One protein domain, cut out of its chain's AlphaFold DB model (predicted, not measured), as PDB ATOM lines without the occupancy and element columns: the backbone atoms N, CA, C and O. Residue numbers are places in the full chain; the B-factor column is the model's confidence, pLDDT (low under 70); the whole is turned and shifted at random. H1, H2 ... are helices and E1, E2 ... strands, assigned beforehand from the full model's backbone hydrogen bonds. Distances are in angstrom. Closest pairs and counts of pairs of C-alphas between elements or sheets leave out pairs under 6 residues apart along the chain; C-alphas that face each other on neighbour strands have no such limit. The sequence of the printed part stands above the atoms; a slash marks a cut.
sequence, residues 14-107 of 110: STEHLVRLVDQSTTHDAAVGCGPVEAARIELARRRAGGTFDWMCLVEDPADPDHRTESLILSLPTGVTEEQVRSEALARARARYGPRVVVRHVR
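Overview. This is residues 14 to 107 of the 110 residues of an uncharacterized protein of Rhodococcus sp. M8 (UniProt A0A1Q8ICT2). A strongly twisted sheet of three strands curls round one long helix, H3, on one face, and a hairpin of two helices, H1 and H2, makes the far end of the long axis. H2 meets the opposite face of the sheet near where E1 begins and E3 ends, while H1 lies beyond it, away from the sheet. The printed part has 94 residues, with three named helices and three named strands in the order H1, H2, E1, E2, H3, E3; the sheet's order is E2, E1, E3, all antiparallel, and the class is mixed, helices and strands. The whole is only just compact, close to loose, with a radius of gyration of the C-alphas of 14.7 A, and spans 45 by 27 by 15 A.

Along the chain. Find C-alpha 15 at (126.082, 90.805, 48.789), where H1 begins; it runs over residues 15 to 24, 14.2 A. H2 follows as residues 36 to 47, 16.4 A. Look next at C-alpha 52, (117.817, 101.359, 61.621), from which E1, residues 52 to 60, runs 24.9 A. E2 is residues 70 to 77, 22.5 A, and H3 is residues 82 to 97, 21.3 A. E3, residues 102 to 107, 14.8 A, ends at C-alpha 107, (107.071, 96.025, 53.694).

Arrangement. Start at the inner strand E1. It forms a hairpin with the edge strand E2, antiparallel at 153 degrees; look for N 55 and O 74, 2.8 A apart and within hydrogen-bond range. The other edge strand, E3, is antiparallel to E1 at 142 degrees, with N 58 and O 105 at 2.8 A. H3 is on the sheet, which curls round it; its closest C-alphas to E3 are those of Leu 90 and Val 103, 6.1 A. E2, H3 and E3 make a split strand-helix-strand unit, two strands running the same way with E1 between them, and its crossover is right-handed; H3 on one face gives two layers. On the opposite face H2 is on the sheet, its closest C-alphas to E1 being those of Ala 45 and Phe 53, 6.6 A. H1 and H2, a helical hairpin, touch at a steep tilt of 42 degrees, opposite ways, with the closest C-alphas those of Leu 18 and Ala 40, 5.2 A. H1 is not on the sheet and is apart from H3. In H1, H2 and H3 every O i to N i+4 pair is within hydrogen-bond range.

Size, cuts and confidence. The two C-alphas farthest apart are those of Ser 14 and Ala 63, 45.4 A. The printed part has no cut, and the long link is the one from H1 to H2, with 11 residues. The mean pLDDT of the printed part is 83.1; look for values under 70 at residues 26 to 35, 49 to 50 and 65.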
ATOM      1  N   SER A  14     125.318  86.076  47.784       86.44
ATOM      2  CA  SER A  14     126.400  87.057  47.946       86.44
ATOM      3  C   SER A  14     125.827  88.476  48.034       86.44
ATOM      4  O   SER A  14     124.728  88.735  47.553       86.44
ATOM      5  N   THR A  15     126.552  89.410  48.659       85.31
ATOM      6  CA  THR A  15     126.082  90.805  48.789       85.31
ATOM      7  C   THR A  15     125.826  91.438  47.421       85.31
ATOM      8  O   THR A  15     124.810  92.096  47.245       85.31
ATOM      9  N   GLU A  16     126.680  91.165  46.433       86.06
ATOM     10  CA  GLU A  16     126.498  91.637  45.054       86.06
ATOM     11  C   GLU A  16     125.206  91.102  44.419       86.06
ATOM     12  O   GLU A  16     124.492  91.841  43.745       86.06
ATOM     13  N   HIS A  17     124.863  89.835  44.673       85.38
ATOM     14  CA  HIS A  17     123.618  89.245  44.185       85.38
ATOM     15  C   HIS A  17     122.400  89.929  44.817       85.38
ATOM     16  O   HIS A  17     121.442  90.241  44.117       85.38
ATOM     17  N   LEU A  18     122.447  90.202  46.126       84.94
ATOM     18  CA  LEU A  18     121.373  90.910  46.824       84.94
ATOM     19  C   LEU A  18     121.174  92.327  46.283       84.94
ATOM     20  O   LEU A  18     120.040  92.714  46.023       84.94
ATOM     21  N   VAL A  19     122.265  93.079  46.091       85.19
ATOM     22  CA  VAL A  19     122.217  94.434  45.518       85.19
ATOM     23  C   VAL A  19     121.606  94.388  44.124       85.19
ATOM     24  O   VAL A  19     120.640  95.091  43.860       85.19
ATOM     25  N   ARG A  20     122.076  93.473  43.269       85.06
ATOM     26  CA  ARG A  20     121.531  93.298  41.920       85.06
ATOM     27  C   ARG A  20     120.038  92.968  41.934       85.06
ATOM     28  O   ARG A  20     119.306  93.482  41.096       85.06
ATOM     29  N   LEU A  21     119.579  92.135  42.871       82.69
ATOM     30  CA  LEU A  21     118.162  91.791  43.001       82.69
ATOM     31  C   LEU A  21     117.307  93.006  43.393       82.69
ATOM     32  O   LEU A  21     116.199  93.165  42.886       82.69
ATOM     33  N   VAL A  22     117.824  93.868  44.273       81.62
ATOM     34  CA  VAL A  22     117.154  95.114  44.668       81.62
ATOM     35  C   VAL A  22     117.152  96.124  43.517       81.62
ATOM     36  O   VAL A  22     116.089  96.651  43.197       81.62
ATOM     37  N   ASP A  23     118.283  96.323  42.841       81.69
ATOM     38  CA  ASP A  23     118.425  97.266  41.721       81.69
ATOM     39  C   ASP A  23     117.569  96.878  40.505       81.69
ATOM     40  O   ASP A  23     117.023  97.733  39.811       81.69
ATOM     41  N   GLN A  24     117.422  95.575  40.241       77.31
ATOM     42  CA  GLN A  24     116.583  95.068  39.151       77.31
ATOM     43  C   GLN A  24     115.085  95.219  39.437       77.31
ATOM     44  O   GLN A  24     114.280  95.187  38.504       77.31
ATOM     45  N   SER A  25     114.696  95.424  40.701       71.31
ATOM     46  CA  SER A  25     113.313  95.719  41.077       71.31
ATOM     47  C   SER A  25     112.985  97.186  40.769       71.31
ATOM     48  O   SER A  25     112.978  98.061  41.627       71.31
ATOM     49  N   THR A  26     112.751  97.485  39.491       56.72
ATOM     50  CA  THR A  26     112.565  98.866  39.018       56.72
ATOM     51  C   THR A  26     111.187  99.447  39.318       56.72
ATOM     52  O   THR A  26     111.005 100.651  39.160       56.72
ATOM     53  N   THR A  27     110.218  98.655  39.793       52.72
ATOM     54  CA  THR A  27     108.857  99.168  39.963       52.72
ATOM     55  C   THR A  27     108.121  98.559  41.149       52.72
ATOM     56  O   THR A  27     108.075  97.356  41.378       52.72
ATOM     57  N   HIS A  28     107.539  99.498  41.876       51.53
ATOM     58  CA  HIS A  28     106.647  99.476  43.017       51.53
ATOM     59  C   HIS A  28     105.412  98.568  42.850       51.53
ATOM     60  O   HIS A  28     104.292  99.071  42.799       51.53
ATOM     61  N   ASP A  29     105.571  97.245  42.793       46.28
ATOM     62  CA  ASP A  29     104.402  96.365  42.874       46.28
ATOM     63  C   ASP A  29     103.954  96.254  44.338       46.28
ATOM     64  O   ASP A  29     104.525  95.539  45.163       46.28
ATOM     65  N   ALA A  30     102.970  97.079  44.698       47.00
ATOM     66  CA  ALA A  30     102.495  97.273  46.065       47.00
ATOM     67  C   ALA A  30     101.706  96.078  46.636       47.00
ATOM     68  O   ALA A  30     101.235  96.158  47.768       47.00
ATOM     69  N   ALA A  31     101.563  94.989  45.876       45.91
ATOM     70  CA  ALA A  31     100.586  93.941  46.154       45.91
ATOM     71  C   ALA A  31     101.168  92.579  46.576       45.91
ATOM     72  O   ALA A  31     100.397  91.705  46.967       45.91
ATOM     73  N   VAL A  32     102.488  92.362  46.532       43.59
ATOM     74  CA  VAL A  32     103.058  91.025  46.788       43.59
ATOM     75  C   VAL A  32     103.978  91.069  48.006       43.59
ATOM     76  O   VAL A  32     105.064  91.639  47.954       43.59
ATOM     77  N   GLY A  33     103.506  90.505  49.122       52.03
ATOM     78  CA  GLY A  33     104.258  90.428  50.381       52.03
ATOM     79  C   GLY A  33     105.569  89.647  50.267       52.03
ATOM     80  O   GLY A  33     105.759  88.929  49.292       52.03
ATOM     81  N   CYS A  34     106.448  89.792  51.269       55.62
ATOM     82  CA  CYS A  34     107.698  89.058  51.548       55.62
ATOM     83  C   CYS A  34     108.365  88.360  50.349       55.62
ATOM     84  O   CYS A  34     108.708  87.177  50.385       55.62
ATOM     85  N   GLY A  35     108.523  89.102  49.251       69.56
ATOM     86  CA  GLY A  35     109.130  88.604  48.026       69.56
ATOM     87  C   GLY A  35     110.659  88.531  48.132       69.56
ATOM     88  O   GLY A  35     111.253  89.096  49.055       69.56
ATOM     89  N   PRO A  36     111.338  87.907  47.152       75.75
ATOM     90  CA  PRO A  36     112.803  87.823  47.103       75.75
ATOM     91  C   PRO A  36     113.519  89.173  47.282       75.75
ATOM     92  O   PRO A  36     114.565  89.243  47.923       75.75
ATOM     93  N   VAL A  37     112.930  90.252  46.754       80.31
ATOM     94  CA  VAL A  37     113.445  91.627  46.864       80.31
ATOM     95  C   VAL A  37     113.386  92.138  48.302       80.31
ATOM     96  O   VAL A  37     114.356  92.704  48.797       80.31
ATOM     97  N   GLU A  38     112.270  91.920  48.995       79.62
ATOM     98  CA  GLU A  38     112.102  92.323  50.392       79.62
ATOM     99  C   GLU A  38     113.071  91.563  51.304       79.62
ATOM    100  O   GLU A  38     113.781  92.179  52.103       79.62
ATOM    101  N   ALA A  39     113.199  90.248  51.107       81.88
ATOM    102  CA  ALA A  39     114.191  89.441  51.810       81.88
ATOM    103  C   ALA A  39     115.626  89.944  51.558       81.88
ATOM    104  O   ALA A  39     116.437  89.996  52.485       81.88
ATOM    105  N   ALA A  40     115.937  90.365  50.326       84.56
ATOM    106  CA  ALA A  40     117.242  90.923  49.993       84.56
ATOM    107  C   ALA A  40     117.508  92.280  50.651       84.56
ATOM    108  O   ALA A  40     118.609  92.473  51.166       84.56
ATOM    109  N   ARG A  41     116.522  93.187  50.706       85.44
ATOM    110  CA  ARG A  41     116.646  94.470  51.425       85.44
ATOM    111  C   ARG A  41     116.925  94.250  52.911       85.44
ATOM    112  O   ARG A  41     117.874  94.818  53.445       85.44
ATOM    113  N   ILE A  42     116.162  93.362  53.554       83.62
ATOM    114  CA  ILE A  42     116.335  93.031  54.975       83.62
ATOM    115  C   ILE A  42     117.719  92.418  55.230       83.62
ATOM    116  O   ILE A  42     118.403  92.805  56.178       83.62
ATOM    117  N   GLU A  43     118.165  91.474  54.396       85.75
ATOM    118  CA  GLU A  43     119.486  90.849  54.547       85.75
ATOM    119  C   GLU A  43     120.629  91.845  54.281       85.75
ATOM    120  O   GLU A  43     121.631  91.820  54.997       85.75
ATOM    121  N   LEU A  44     120.490  92.755  53.311       86.31
ATOM    122  CA  LEU A  44     121.451  93.842  53.098       86.31
ATOM    123  C   LEU A  44     121.535  94.759  54.319       86.31
ATOM    124  O   LEU A  44     122.640  95.044  54.782       86.31
ATOM    125  N   ALA A  45     120.393  95.159  54.881       84.62
ATOM    126  CA  ALA A  45     120.341  95.980  56.087       84.62
ATOM    127  C   ALA A  45     121.004  95.276  57.281       84.62
ATOM    128  O   ALA A  45     121.827  95.870  57.974       84.62
ATOM    129  N   ARG A  46     120.753  93.973  57.468       83.19
ATOM    130  CA  ARG A  46     121.419  93.161  58.505       83.19
ATOM    131  C   ARG A  46     122.940  93.117  58.339       83.19
ATOM    132  O   ARG A  46     123.660  93.083  59.335       83.19
ATOM    133  N   ARG A  47     123.447  93.115  57.101       86.94
ATOM    134  CA  ARG A  47     124.894  93.070  56.810       86.94
ATOM    135  C   ARG A  47     125.616  94.393  57.056       86.94
ATOM    136  O   ARG A  47     126.827  94.358  57.248       86.94
ATOM    137  N   ARG A  48     124.916  95.534  57.091       82.56
ATOM    138  CA  ARG A  48     125.508  96.878  57.278       82.56
ATOM    139  C   ARG A  48     126.041  97.155  58.705       82.56
ATOM    140  O   ARG A  48     126.463  98.268  58.976       82.56
ATOM    141  N   ALA A  49     126.132  96.139  59.572       62.38
ATOM    142  CA  ALA A  49     126.681  96.211  60.935       62.38
ATOM    143  C   ALA A  49     125.897  97.132  61.894       62.38
ATOM    144  O   ALA A  49     126.469  97.964  62.596       62.38
ATOM    145  N   GLY A  50     124.581  96.909  61.974       69.69
ATOM    146  CA  GLY A  50     123.676  97.615  62.885       69.69
ATOM    147  C   GLY A  50     123.083  98.892  62.286       69.69
ATOM    148  O   GLY A  50     123.417  99.287  61.173       69.69
ATOM    149  N   GLY A  51     122.166  99.517  63.026       84.19
ATOM    150  CA  GLY A  51     121.450 100.723  62.607       84.19
ATOM    151  C   GLY A  51     119.936 100.534  62.581       84.19
ATOM    152  O   GLY A  51     119.397  99.603  63.188       84.19
ATOM    153  N   THR A  52     119.253 101.442  61.894       89.31
ATOM    154  CA  THR A  52     117.817 101.359  61.621       89.31
ATOM    155  C   THR A  52     117.566 100.924  60.185       89.31
ATOM    156  O   THR A  52     118.428 101.051  59.321       89.31
ATOM    157  N   PHE A  53     116.377 100.393  59.951       88.81
ATOM    158  CA  PHE A  53     115.853 100.035  58.649       88.81
ATOM    159  C   PHE A  53     114.443 100.596  58.528       88.81
ATOM    160  O   PHE A  53     113.658 100.461  59.479       88.81
ATOM    161  N   ASP A  54     114.133 101.211  57.389       90.75
ATOM    162  CA  ASP A  54     112.821 101.801  57.186       90.75
ATOM    163  C   ASP A  54     111.821 100.764  56.672       90.75
ATOM    164  O   ASP A  54     112.021 100.043  55.687       90.75
ATOM    165  N   TRP A  55     110.692 100.718  57.367       91.75
ATOM    166  CA  TRP A  55     109.547  99.886  57.048       91.75
ATOM    167  C   TRP A  55     108.391 100.765  56.616       91.75
ATOM    168  O   TRP A  55     108.017 101.699  57.321       91.75
ATOM    169  N   MET A  56     107.767 100.426  55.495       92.06
ATOM    170  CA  MET A  56     106.514 101.040  55.094       92.06
ATOM    171  C   MET A  56     105.343 100.164  55.521       92.06
ATOM    172  O   MET A  56     105.258  98.993  55.157       92.06
ATOM    173  N   CYS A  57     104.413 100.758  56.254       91.62
ATOM    174  CA  CYS A  57     103.199 100.118  56.732       91.62
ATOM    175  C   CYS A  57     101.983 100.785  56.088       91.62
ATOM    176  O   CYS A  57     101.827 101.999  56.189       91.62
ATOM    177  N   LEU A  58     101.123 100.002  55.443       91.75
ATOM    178  CA  LEU A  58      99.831 100.476  54.951       91.75
ATOM    179  C   LEU A  58      98.790 100.339  56.057       91.75
ATOM    180  O   LEU A  58      98.584  99.247  56.590       91.75
ATOM    181  N   VAL A  59      98.146 101.449  56.384       91.50
ATOM    182  CA  VAL A  59      97.156 101.582  57.448       91.50
ATOM    183  C   VAL A  59      95.819 101.968  56.831       91.50
ATOM    184  O   VAL A  59      95.765 102.781  55.915       91.50
ATOM    185  N   GLU A  60      94.736 101.406  57.342       91.62
ATOM    186  CA  GLU A  60      93.376 101.785  56.955       91.62
ATOM    187  C   GLU A  60      92.460 101.816  58.182       91.62
ATOM    188  O   GLU A  60      92.726 101.125  59.173       91.62
ATOM    189  N   ASP A  61      91.366 102.571  58.101       90.06
ATOM    190  CA  ASP A  61      90.223 102.401  58.997       90.06
ATOM    191  C   ASP A  61      89.153 101.558  58.284       90.06
ATOM    192  O   ASP A  61      88.511 102.040  57.353       90.06
ATOM    193  N   PRO A  62      88.921 100.299  58.693       85.00
ATOM    194  CA  PRO A  62      87.909  99.460  58.060       85.00
ATOM    195  C   PRO A  62      86.475  99.955  58.313       85.00
ATOM    196  O   PRO A  62      85.551  99.488  57.647       85.00
ATOM    197  N   ALA A  63      86.264 100.852  59.283       84.62
ATOM    198  CA  ALA A  63      84.962 101.445  59.580       84.62
ATOM    199  C   ALA A  63      84.667 102.709  58.752       84.62
ATOM    200  O   ALA A  63      83.532 103.183  58.785       84.62
ATOM    201  N   ASP A  64      85.656 103.233  58.025       80.62
ATOM    202  CA  ASP A  64      85.512 104.374  57.126       80.62
ATOM    203  C   ASP A  64      86.030 103.988  55.726       80.62
ATOM    204  O   ASP A  64      87.205 104.191  55.414       80.62
ATOM    205  N   PRO A  65      85.177 103.389  54.875       68.69
ATOM    206  CA  PRO A  65      85.577 102.934  53.544       68.69
ATOM    207  C   PRO A  65      85.912 104.086  52.585       68.69
ATOM    208  O   PRO A  65      86.542 103.843  51.554       68.69
ATOM    209  N   ASP A  66      85.509 105.319  52.909       75.06
ATOM    210  CA  ASP A  66      85.881 106.519  52.157       75.06
ATOM    211  C   ASP A  66      87.274 107.031  52.570       75.06
ATOM    212  O   ASP A  66      87.908 107.797  51.831       75.06
ATOM    213  N   HIS A  67      87.795 106.575  53.717       70.31
ATOM    214  CA  HIS A  67      89.152 106.868  54.144       70.31
ATOM    215  C   HIS A  67      90.163 106.093  53.301       70.31
ATOM    216  O   HIS A  67      90.170 104.862  53.227       70.31
ATOM    217  N   ARG A  68      91.064 106.830  52.650       70.38
ATOM    218  CA  ARG A  68      92.124 106.220  51.845       70.38
ATOM    219  C   ARG A  68      93.117 105.501  52.750       70.38
ATOM    220  O   ARG A  68      93.454 105.982  53.825       70.38
ATOM    221  N   THR A  69      93.636 104.375  52.265       83.62
ATOM    222  CA  THR A  69      94.783 103.704  52.880       83.62
ATOM    223  C   THR A  69      95.962 104.679  52.965       83.62
ATOM    224  O   THR A  69      96.385 105.232  51.948       83.62
ATOM    225  N   GLU A  70      96.501 104.873  54.166       87.12
ATOM    226  CA  GLU A  70      97.647 105.744  54.421       87.12
ATOM    227  C   GLU A  70      98.942 104.939  54.587       87.12
ATOM    228  O   GLU A  70      98.950 103.829  55.121       87.12
ATOM    229  N   SER A  71     100.063 105.519  54.151       90.56
ATOM    230  CA  SER A  71     101.398 104.938  54.320       90.56
ATOM    231  C   SER A  71     102.098 105.548  55.531       90.56
ATOM    232  O   SER A  71     102.325 106.755  55.581       90.56
ATOM    233  N   LEU A  72     102.514 104.705  56.472       91.50
ATOM    234  CA  LEU A  72     103.343 105.071  57.615       91.50
ATOM    235  C   LEU A  72     104.756 104.508  57.430       91.50
ATOM    236  O   LEU A  72     104.918 103.301  57.272       91.50
ATOM    237  N   ILE A  73     105.773 105.370  57.480       92.88
ATOM    238  CA  ILE A  73     107.184 104.953  57.459       92.88
ATOM    239  C   ILE A  73     107.710 104.867  58.892       92.88
ATOM    240  O   ILE A  73     107.526 105.795  59.684       92.88
ATOM    241  N   LEU A  74     108.352 103.750  59.225       93.06
ATOM    242  CA  LEU A  74     108.934 103.479  60.534       93.06
ATOM    243  C   LEU A  74     110.404 103.106  60.406       93.06
ATOM    244  O   LEU A  74     110.723 102.039  59.890       93.06
ATOM    245  N   SER A  75     111.273 103.923  60.985       92.88
ATOM    246  CA  SER A  75     112.678 103.573  61.186       92.88
ATOM    247  C   SER A  75     112.817 102.738  62.456       92.88
ATOM    248  O   SER A  75     112.620 103.249  63.562       92.88
ATOM    249  N   LEU A  76     113.126 101.447  62.313       92.50
ATOM    250  CA  LEU A  76     113.262 100.507  63.435       92.50
ATOM    251  C   LEU A  76     114.624  99.816  63.412       92.50
ATOM    252  O   LEU A  76     115.204  99.690  62.338       92.50
ATOM    253  N   PRO A  77     115.156  99.345  64.555       91.06
ATOM    254  CA  PRO A  77     116.431  98.639  64.576       91.06
ATOM    255  C   PRO A  77     116.481  97.477  63.580       91.06
ATOM    256  O   PRO A  77     115.529  96.706  63.446       91.06
ATOM    257  N   THR A  78     117.611  97.309  62.895       87.00
ATOM    258  CA  THR A  78     117.828  96.145  62.029       87.00
ATOM    259  C   THR A  78     117.689  94.854  62.837       87.00
ATOM    260  O   THR A  78     118.274  94.736  63.913       87.00
ATOM    261  N   GLY A  79     116.967  93.862  62.308       83.81
ATOM    262  CA  GLY A  79     116.783  92.564  62.970       83.81
ATOM    263  C   GLY A  79     115.450  92.385  63.701       83.81
ATOM    264  O   GLY A  79     115.197  91.288  64.190       83.81
ATOM    265  N   VAL A  80     114.584  93.406  63.719       87.38
ATOM    266  CA  VAL A  80     113.190  93.248  64.159       87.38
ATOM    267  C   VAL A  80     112.412  92.288  63.252       87.38
ATOM    268  O   VAL A  80     112.710  92.147  62.061       87.38
ATOM    269  N   THR A  81     111.418  91.609  63.820       87.88
ATOM    270  CA  THR A  81     110.486  90.739  63.088       87.88
ATOM    271  C   THR A  81     109.340  91.548  62.482       87.88
ATOM    272  O   THR A  81     109.015  92.629  62.969       87.88
ATOM    273  N   GLU A  82     108.666  91.015  61.455       87.50
ATOM    274  CA  GLU A  82     107.470  91.661  60.883       87.50
ATOM    275  C   GLU A  82     106.392  91.915  61.951       87.50
ATOM    276  O   GLU A  82     105.746  92.957  61.949       87.50
ATOM    277  N   GLU A  83     106.226  91.001  62.910       90.56
ATOM    278  CA  GLU A  83     105.274  91.157  64.014       90.56
ATOM    279  C   GLU A  83     105.617  92.356  64.910       90.56
ATOM    280  O   GLU A  83     104.732  93.135  65.267       90.56
ATOM    281  N   GLN A  84     106.901  92.558  65.217       93.31
ATOM    282  CA  GLN A  84     107.363  93.725  65.973       93.31
ATOM    283  C   GLN A  84     107.116  95.025  65.200       93.31
ATOM    284  O   GLN A  84     106.621  95.993  65.776       93.31
ATOM    285  N   VAL A  85     107.388  95.032  63.890       93.69
ATOM    286  CA  VAL A  85     107.091  96.175  63.012       93.69
ATOM    287  C   VAL A  85     105.590  96.463  63.000       93.69
ATOM    288  O   VAL A  85     105.180  97.606  63.186       93.69
ATOM    289  N   ARG A  86     104.753  95.430  62.844       94.25
ATOM    290  CA  ARG A  86     103.290  95.543  62.824       94.25
ATOM    291  C   ARG A  86     102.743  96.074  64.145       94.25
ATOM    292  O   ARG A  86     101.854  96.921  64.127       94.25
ATOM    293  N   SER A  87     103.261  95.595  65.274       95.19
ATOM    294  CA  SER A  87     102.855  96.056  66.604       95.19
ATOM    295  C   SER A  87     103.172  97.539  66.802       95.19
ATOM    296  O   SER A  87     102.304  98.305  67.224       95.19
ATOM    297  N   GLU A  88     104.387  97.962  66.451       95.88
ATOM    298  CA  GLU A  88     104.807  99.366  66.537       95.88
ATOM    299  C   GLU A  88     104.001 100.257  65.575       95.88
ATOM    300  O   GLU A  88     103.512 101.321  65.962       95.88
ATOM    301  N   ALA A  89     103.785  99.794  64.340       95.12
ATOM    302  CA  ALA A  89     102.948 100.472  63.354       95.12
ATOM    303  C   ALA A  89     101.523 100.669  63.856       95.12
ATOM    304  O   ALA A  89     100.987 101.771  63.764       95.12
ATOM    305  N   LEU A  90     100.926  99.625  64.430       95.56
ATOM    306  CA  LEU A  90      99.574  99.677  64.962       95.56
ATOM    307  C   LEU A  90      99.474 100.632  66.156       95.56
ATOM    308  O   LEU A  90      98.508 101.387  66.243       95.56
ATOM    309  N   ALA A  91     100.464 100.640  67.051       95.81
ATOM    310  CA  ALA A  91     100.502 101.562  68.183       95.81
ATOM    311  C   ALA A  91     100.540 103.028  67.716       95.81
ATOM    312  O   ALA A  91      99.719 103.838  68.156       95.81
ATOM    313  N   ARG A  92     101.429 103.363  66.771       94.31
ATOM    314  CA  ARG A  92     101.533 104.724  66.215       94.31
ATOM    315  C   ARG A  92     100.312 105.121  65.394       94.31
ATOM    316  O   ARG A  92      99.822 106.239  65.532       94.31
ATOM    317  N   ALA A  93      99.798 104.207  64.577       93.12
ATOM    318  CA  ALA A  93      98.594 104.426  63.791       93.12
ATOM    319  C   ALA A  93      97.396 104.719  64.695       93.12
ATOM    320  O   ALA A  93      96.697 105.704  64.487       93.12
ATOM    321  N   ARG A  94      97.193 103.930  65.754       93.88
ATOM    322  CA  ARG A  94      96.079 104.146  66.685       93.88
ATOM    323  C   ARG A  94      96.182 105.458  67.448       93.88
ATOM    324  O   ARG A  94      95.161 106.099  67.674       93.88
ATOM    325  N   ALA A  95      97.395 105.870  67.808       93.12
ATOM    326  CA  ALA A  95      97.624 107.165  68.442       93.12
ATOM    327  C   ALA A  95      97.270 108.344  67.518       93.12
ATOM    328  O   ALA A  95      96.845 109.389  68.003       93.12
ATOM    329  N   ARG A  96      97.436 108.182  66.199       90.81
ATOM    330  CA  ARG A  96      97.215 109.244  65.208       90.81
ATOM    331  C   ARG A  96      95.805 109.264  64.616       90.81
ATOM    332  O   ARG A  96      95.242 110.338  64.449       90.81
ATOM    333  N   TYR A  97      95.260 108.098  64.291       87.88
ATOM    334  CA  TYR A  97      94.029 107.938  63.509       87.88
ATOM    335  C   TYR A  97      92.872 107.340  64.321       87.88
ATOM    336  O   TYR A  97      91.742 107.292  63.853       87.88
ATOM    337  N   GLY A  98      93.131 106.901  65.556       89.81
ATOM    338  CA  GLY A  98      92.126 106.329  66.446       89.81
ATOM    339  C   GLY A  98      92.163 104.798  66.524       89.81
ATOM    340  O   GLY A  98      92.867 104.123  65.778       89.81
ATOM    341  N   PRO A  99      91.410 104.201  67.462       91.56
ATOM    342  CA  PRO A  99      91.610 102.810  67.880       91.56
ATOM    343  C   PRO A  99      91.202 101.758  66.837       91.56
ATOM    344  O   PRO A  99      91.609 100.599  66.959       91.56
ATOM    345  N   ARG A 100      90.389 102.140  65.846       90.69
ATOM    346  CA  ARG A 100      89.792 101.226  64.859       90.69
ATOM    347  C   ARG A 100      90.715 100.882  63.698       90.69
ATOM    348  O   ARG A 100      90.472  99.878  63.035       90.69
ATOM    349  N   VAL A 101      91.778 101.657  63.497       91.94
ATOM    350  CA  VAL A 101      92.699 101.424  62.387       91.94
ATOM    351  C   VAL A 101      93.433 100.097  62.508       91.94
ATOM    352  O   VAL A 101      93.741  99.613  63.605       91.94
ATOM    353  N   VAL A 102      93.740  99.528  61.348       92.62
ATOM    354  CA  VAL A 102      94.469  98.273  61.195       92.62
ATOM    355  C   VAL A 102      95.645  98.459  60.245       92.62
ATOM    356  O   VAL A 102      95.627  99.310  59.358       92.62
ATOM    357  N   VAL A 103      96.676  97.635  60.420       92.12
ATOM    358  CA  VAL A 103      97.812  97.561  59.495       92.12
ATOM    359  C   VAL A 103      97.522  96.463  58.475       92.12
ATOM    360  O   VAL A 103      97.501  95.282  58.829       92.12
ATOM    361  N   ARG A 104      97.302  96.845  57.218       89.56
ATOM    362  CA  ARG A 104      97.042  95.938  56.089       89.56
ATOM    363  C   ARG A 104      98.307  95.219  55.645       89.56
ATOM    364  O   ARG A 104      98.347  93.992  55.612       89.56
ATOM    365  N   HIS A 105      99.354  95.990  55.364       87.00
ATOM    366  CA  HIS A 105     100.614  95.479  54.832       87.00
ATOM    367  C   HIS A 105     101.799  96.110  55.548       87.00
ATOM    368  O   HIS A 105     101.762  97.286  55.897       87.00
ATOM    369  N   VAL A 106     102.852  95.322  55.723       89.06
ATOM    370  CA  VAL A 106     104.171  95.768  56.170       89.06
ATOM    371  C   VAL A 106     105.144  95.387  55.066       89.06
ATOM    372  O   VAL A 106     105.052  94.276  54.550       89.06
ATOM    373  N   ARG A 107     106.030  96.307  54.678       87.50
ATOM    374  CA  ARG A 107     107.071  96.025  53.694       87.50
ATOM    375  C   ARG A 107     108.380  96.751  53.969       87.50
ATOM    376  O   ARG A 107     108.385  97.887  54.443       87.50
TER     377      ARG A 107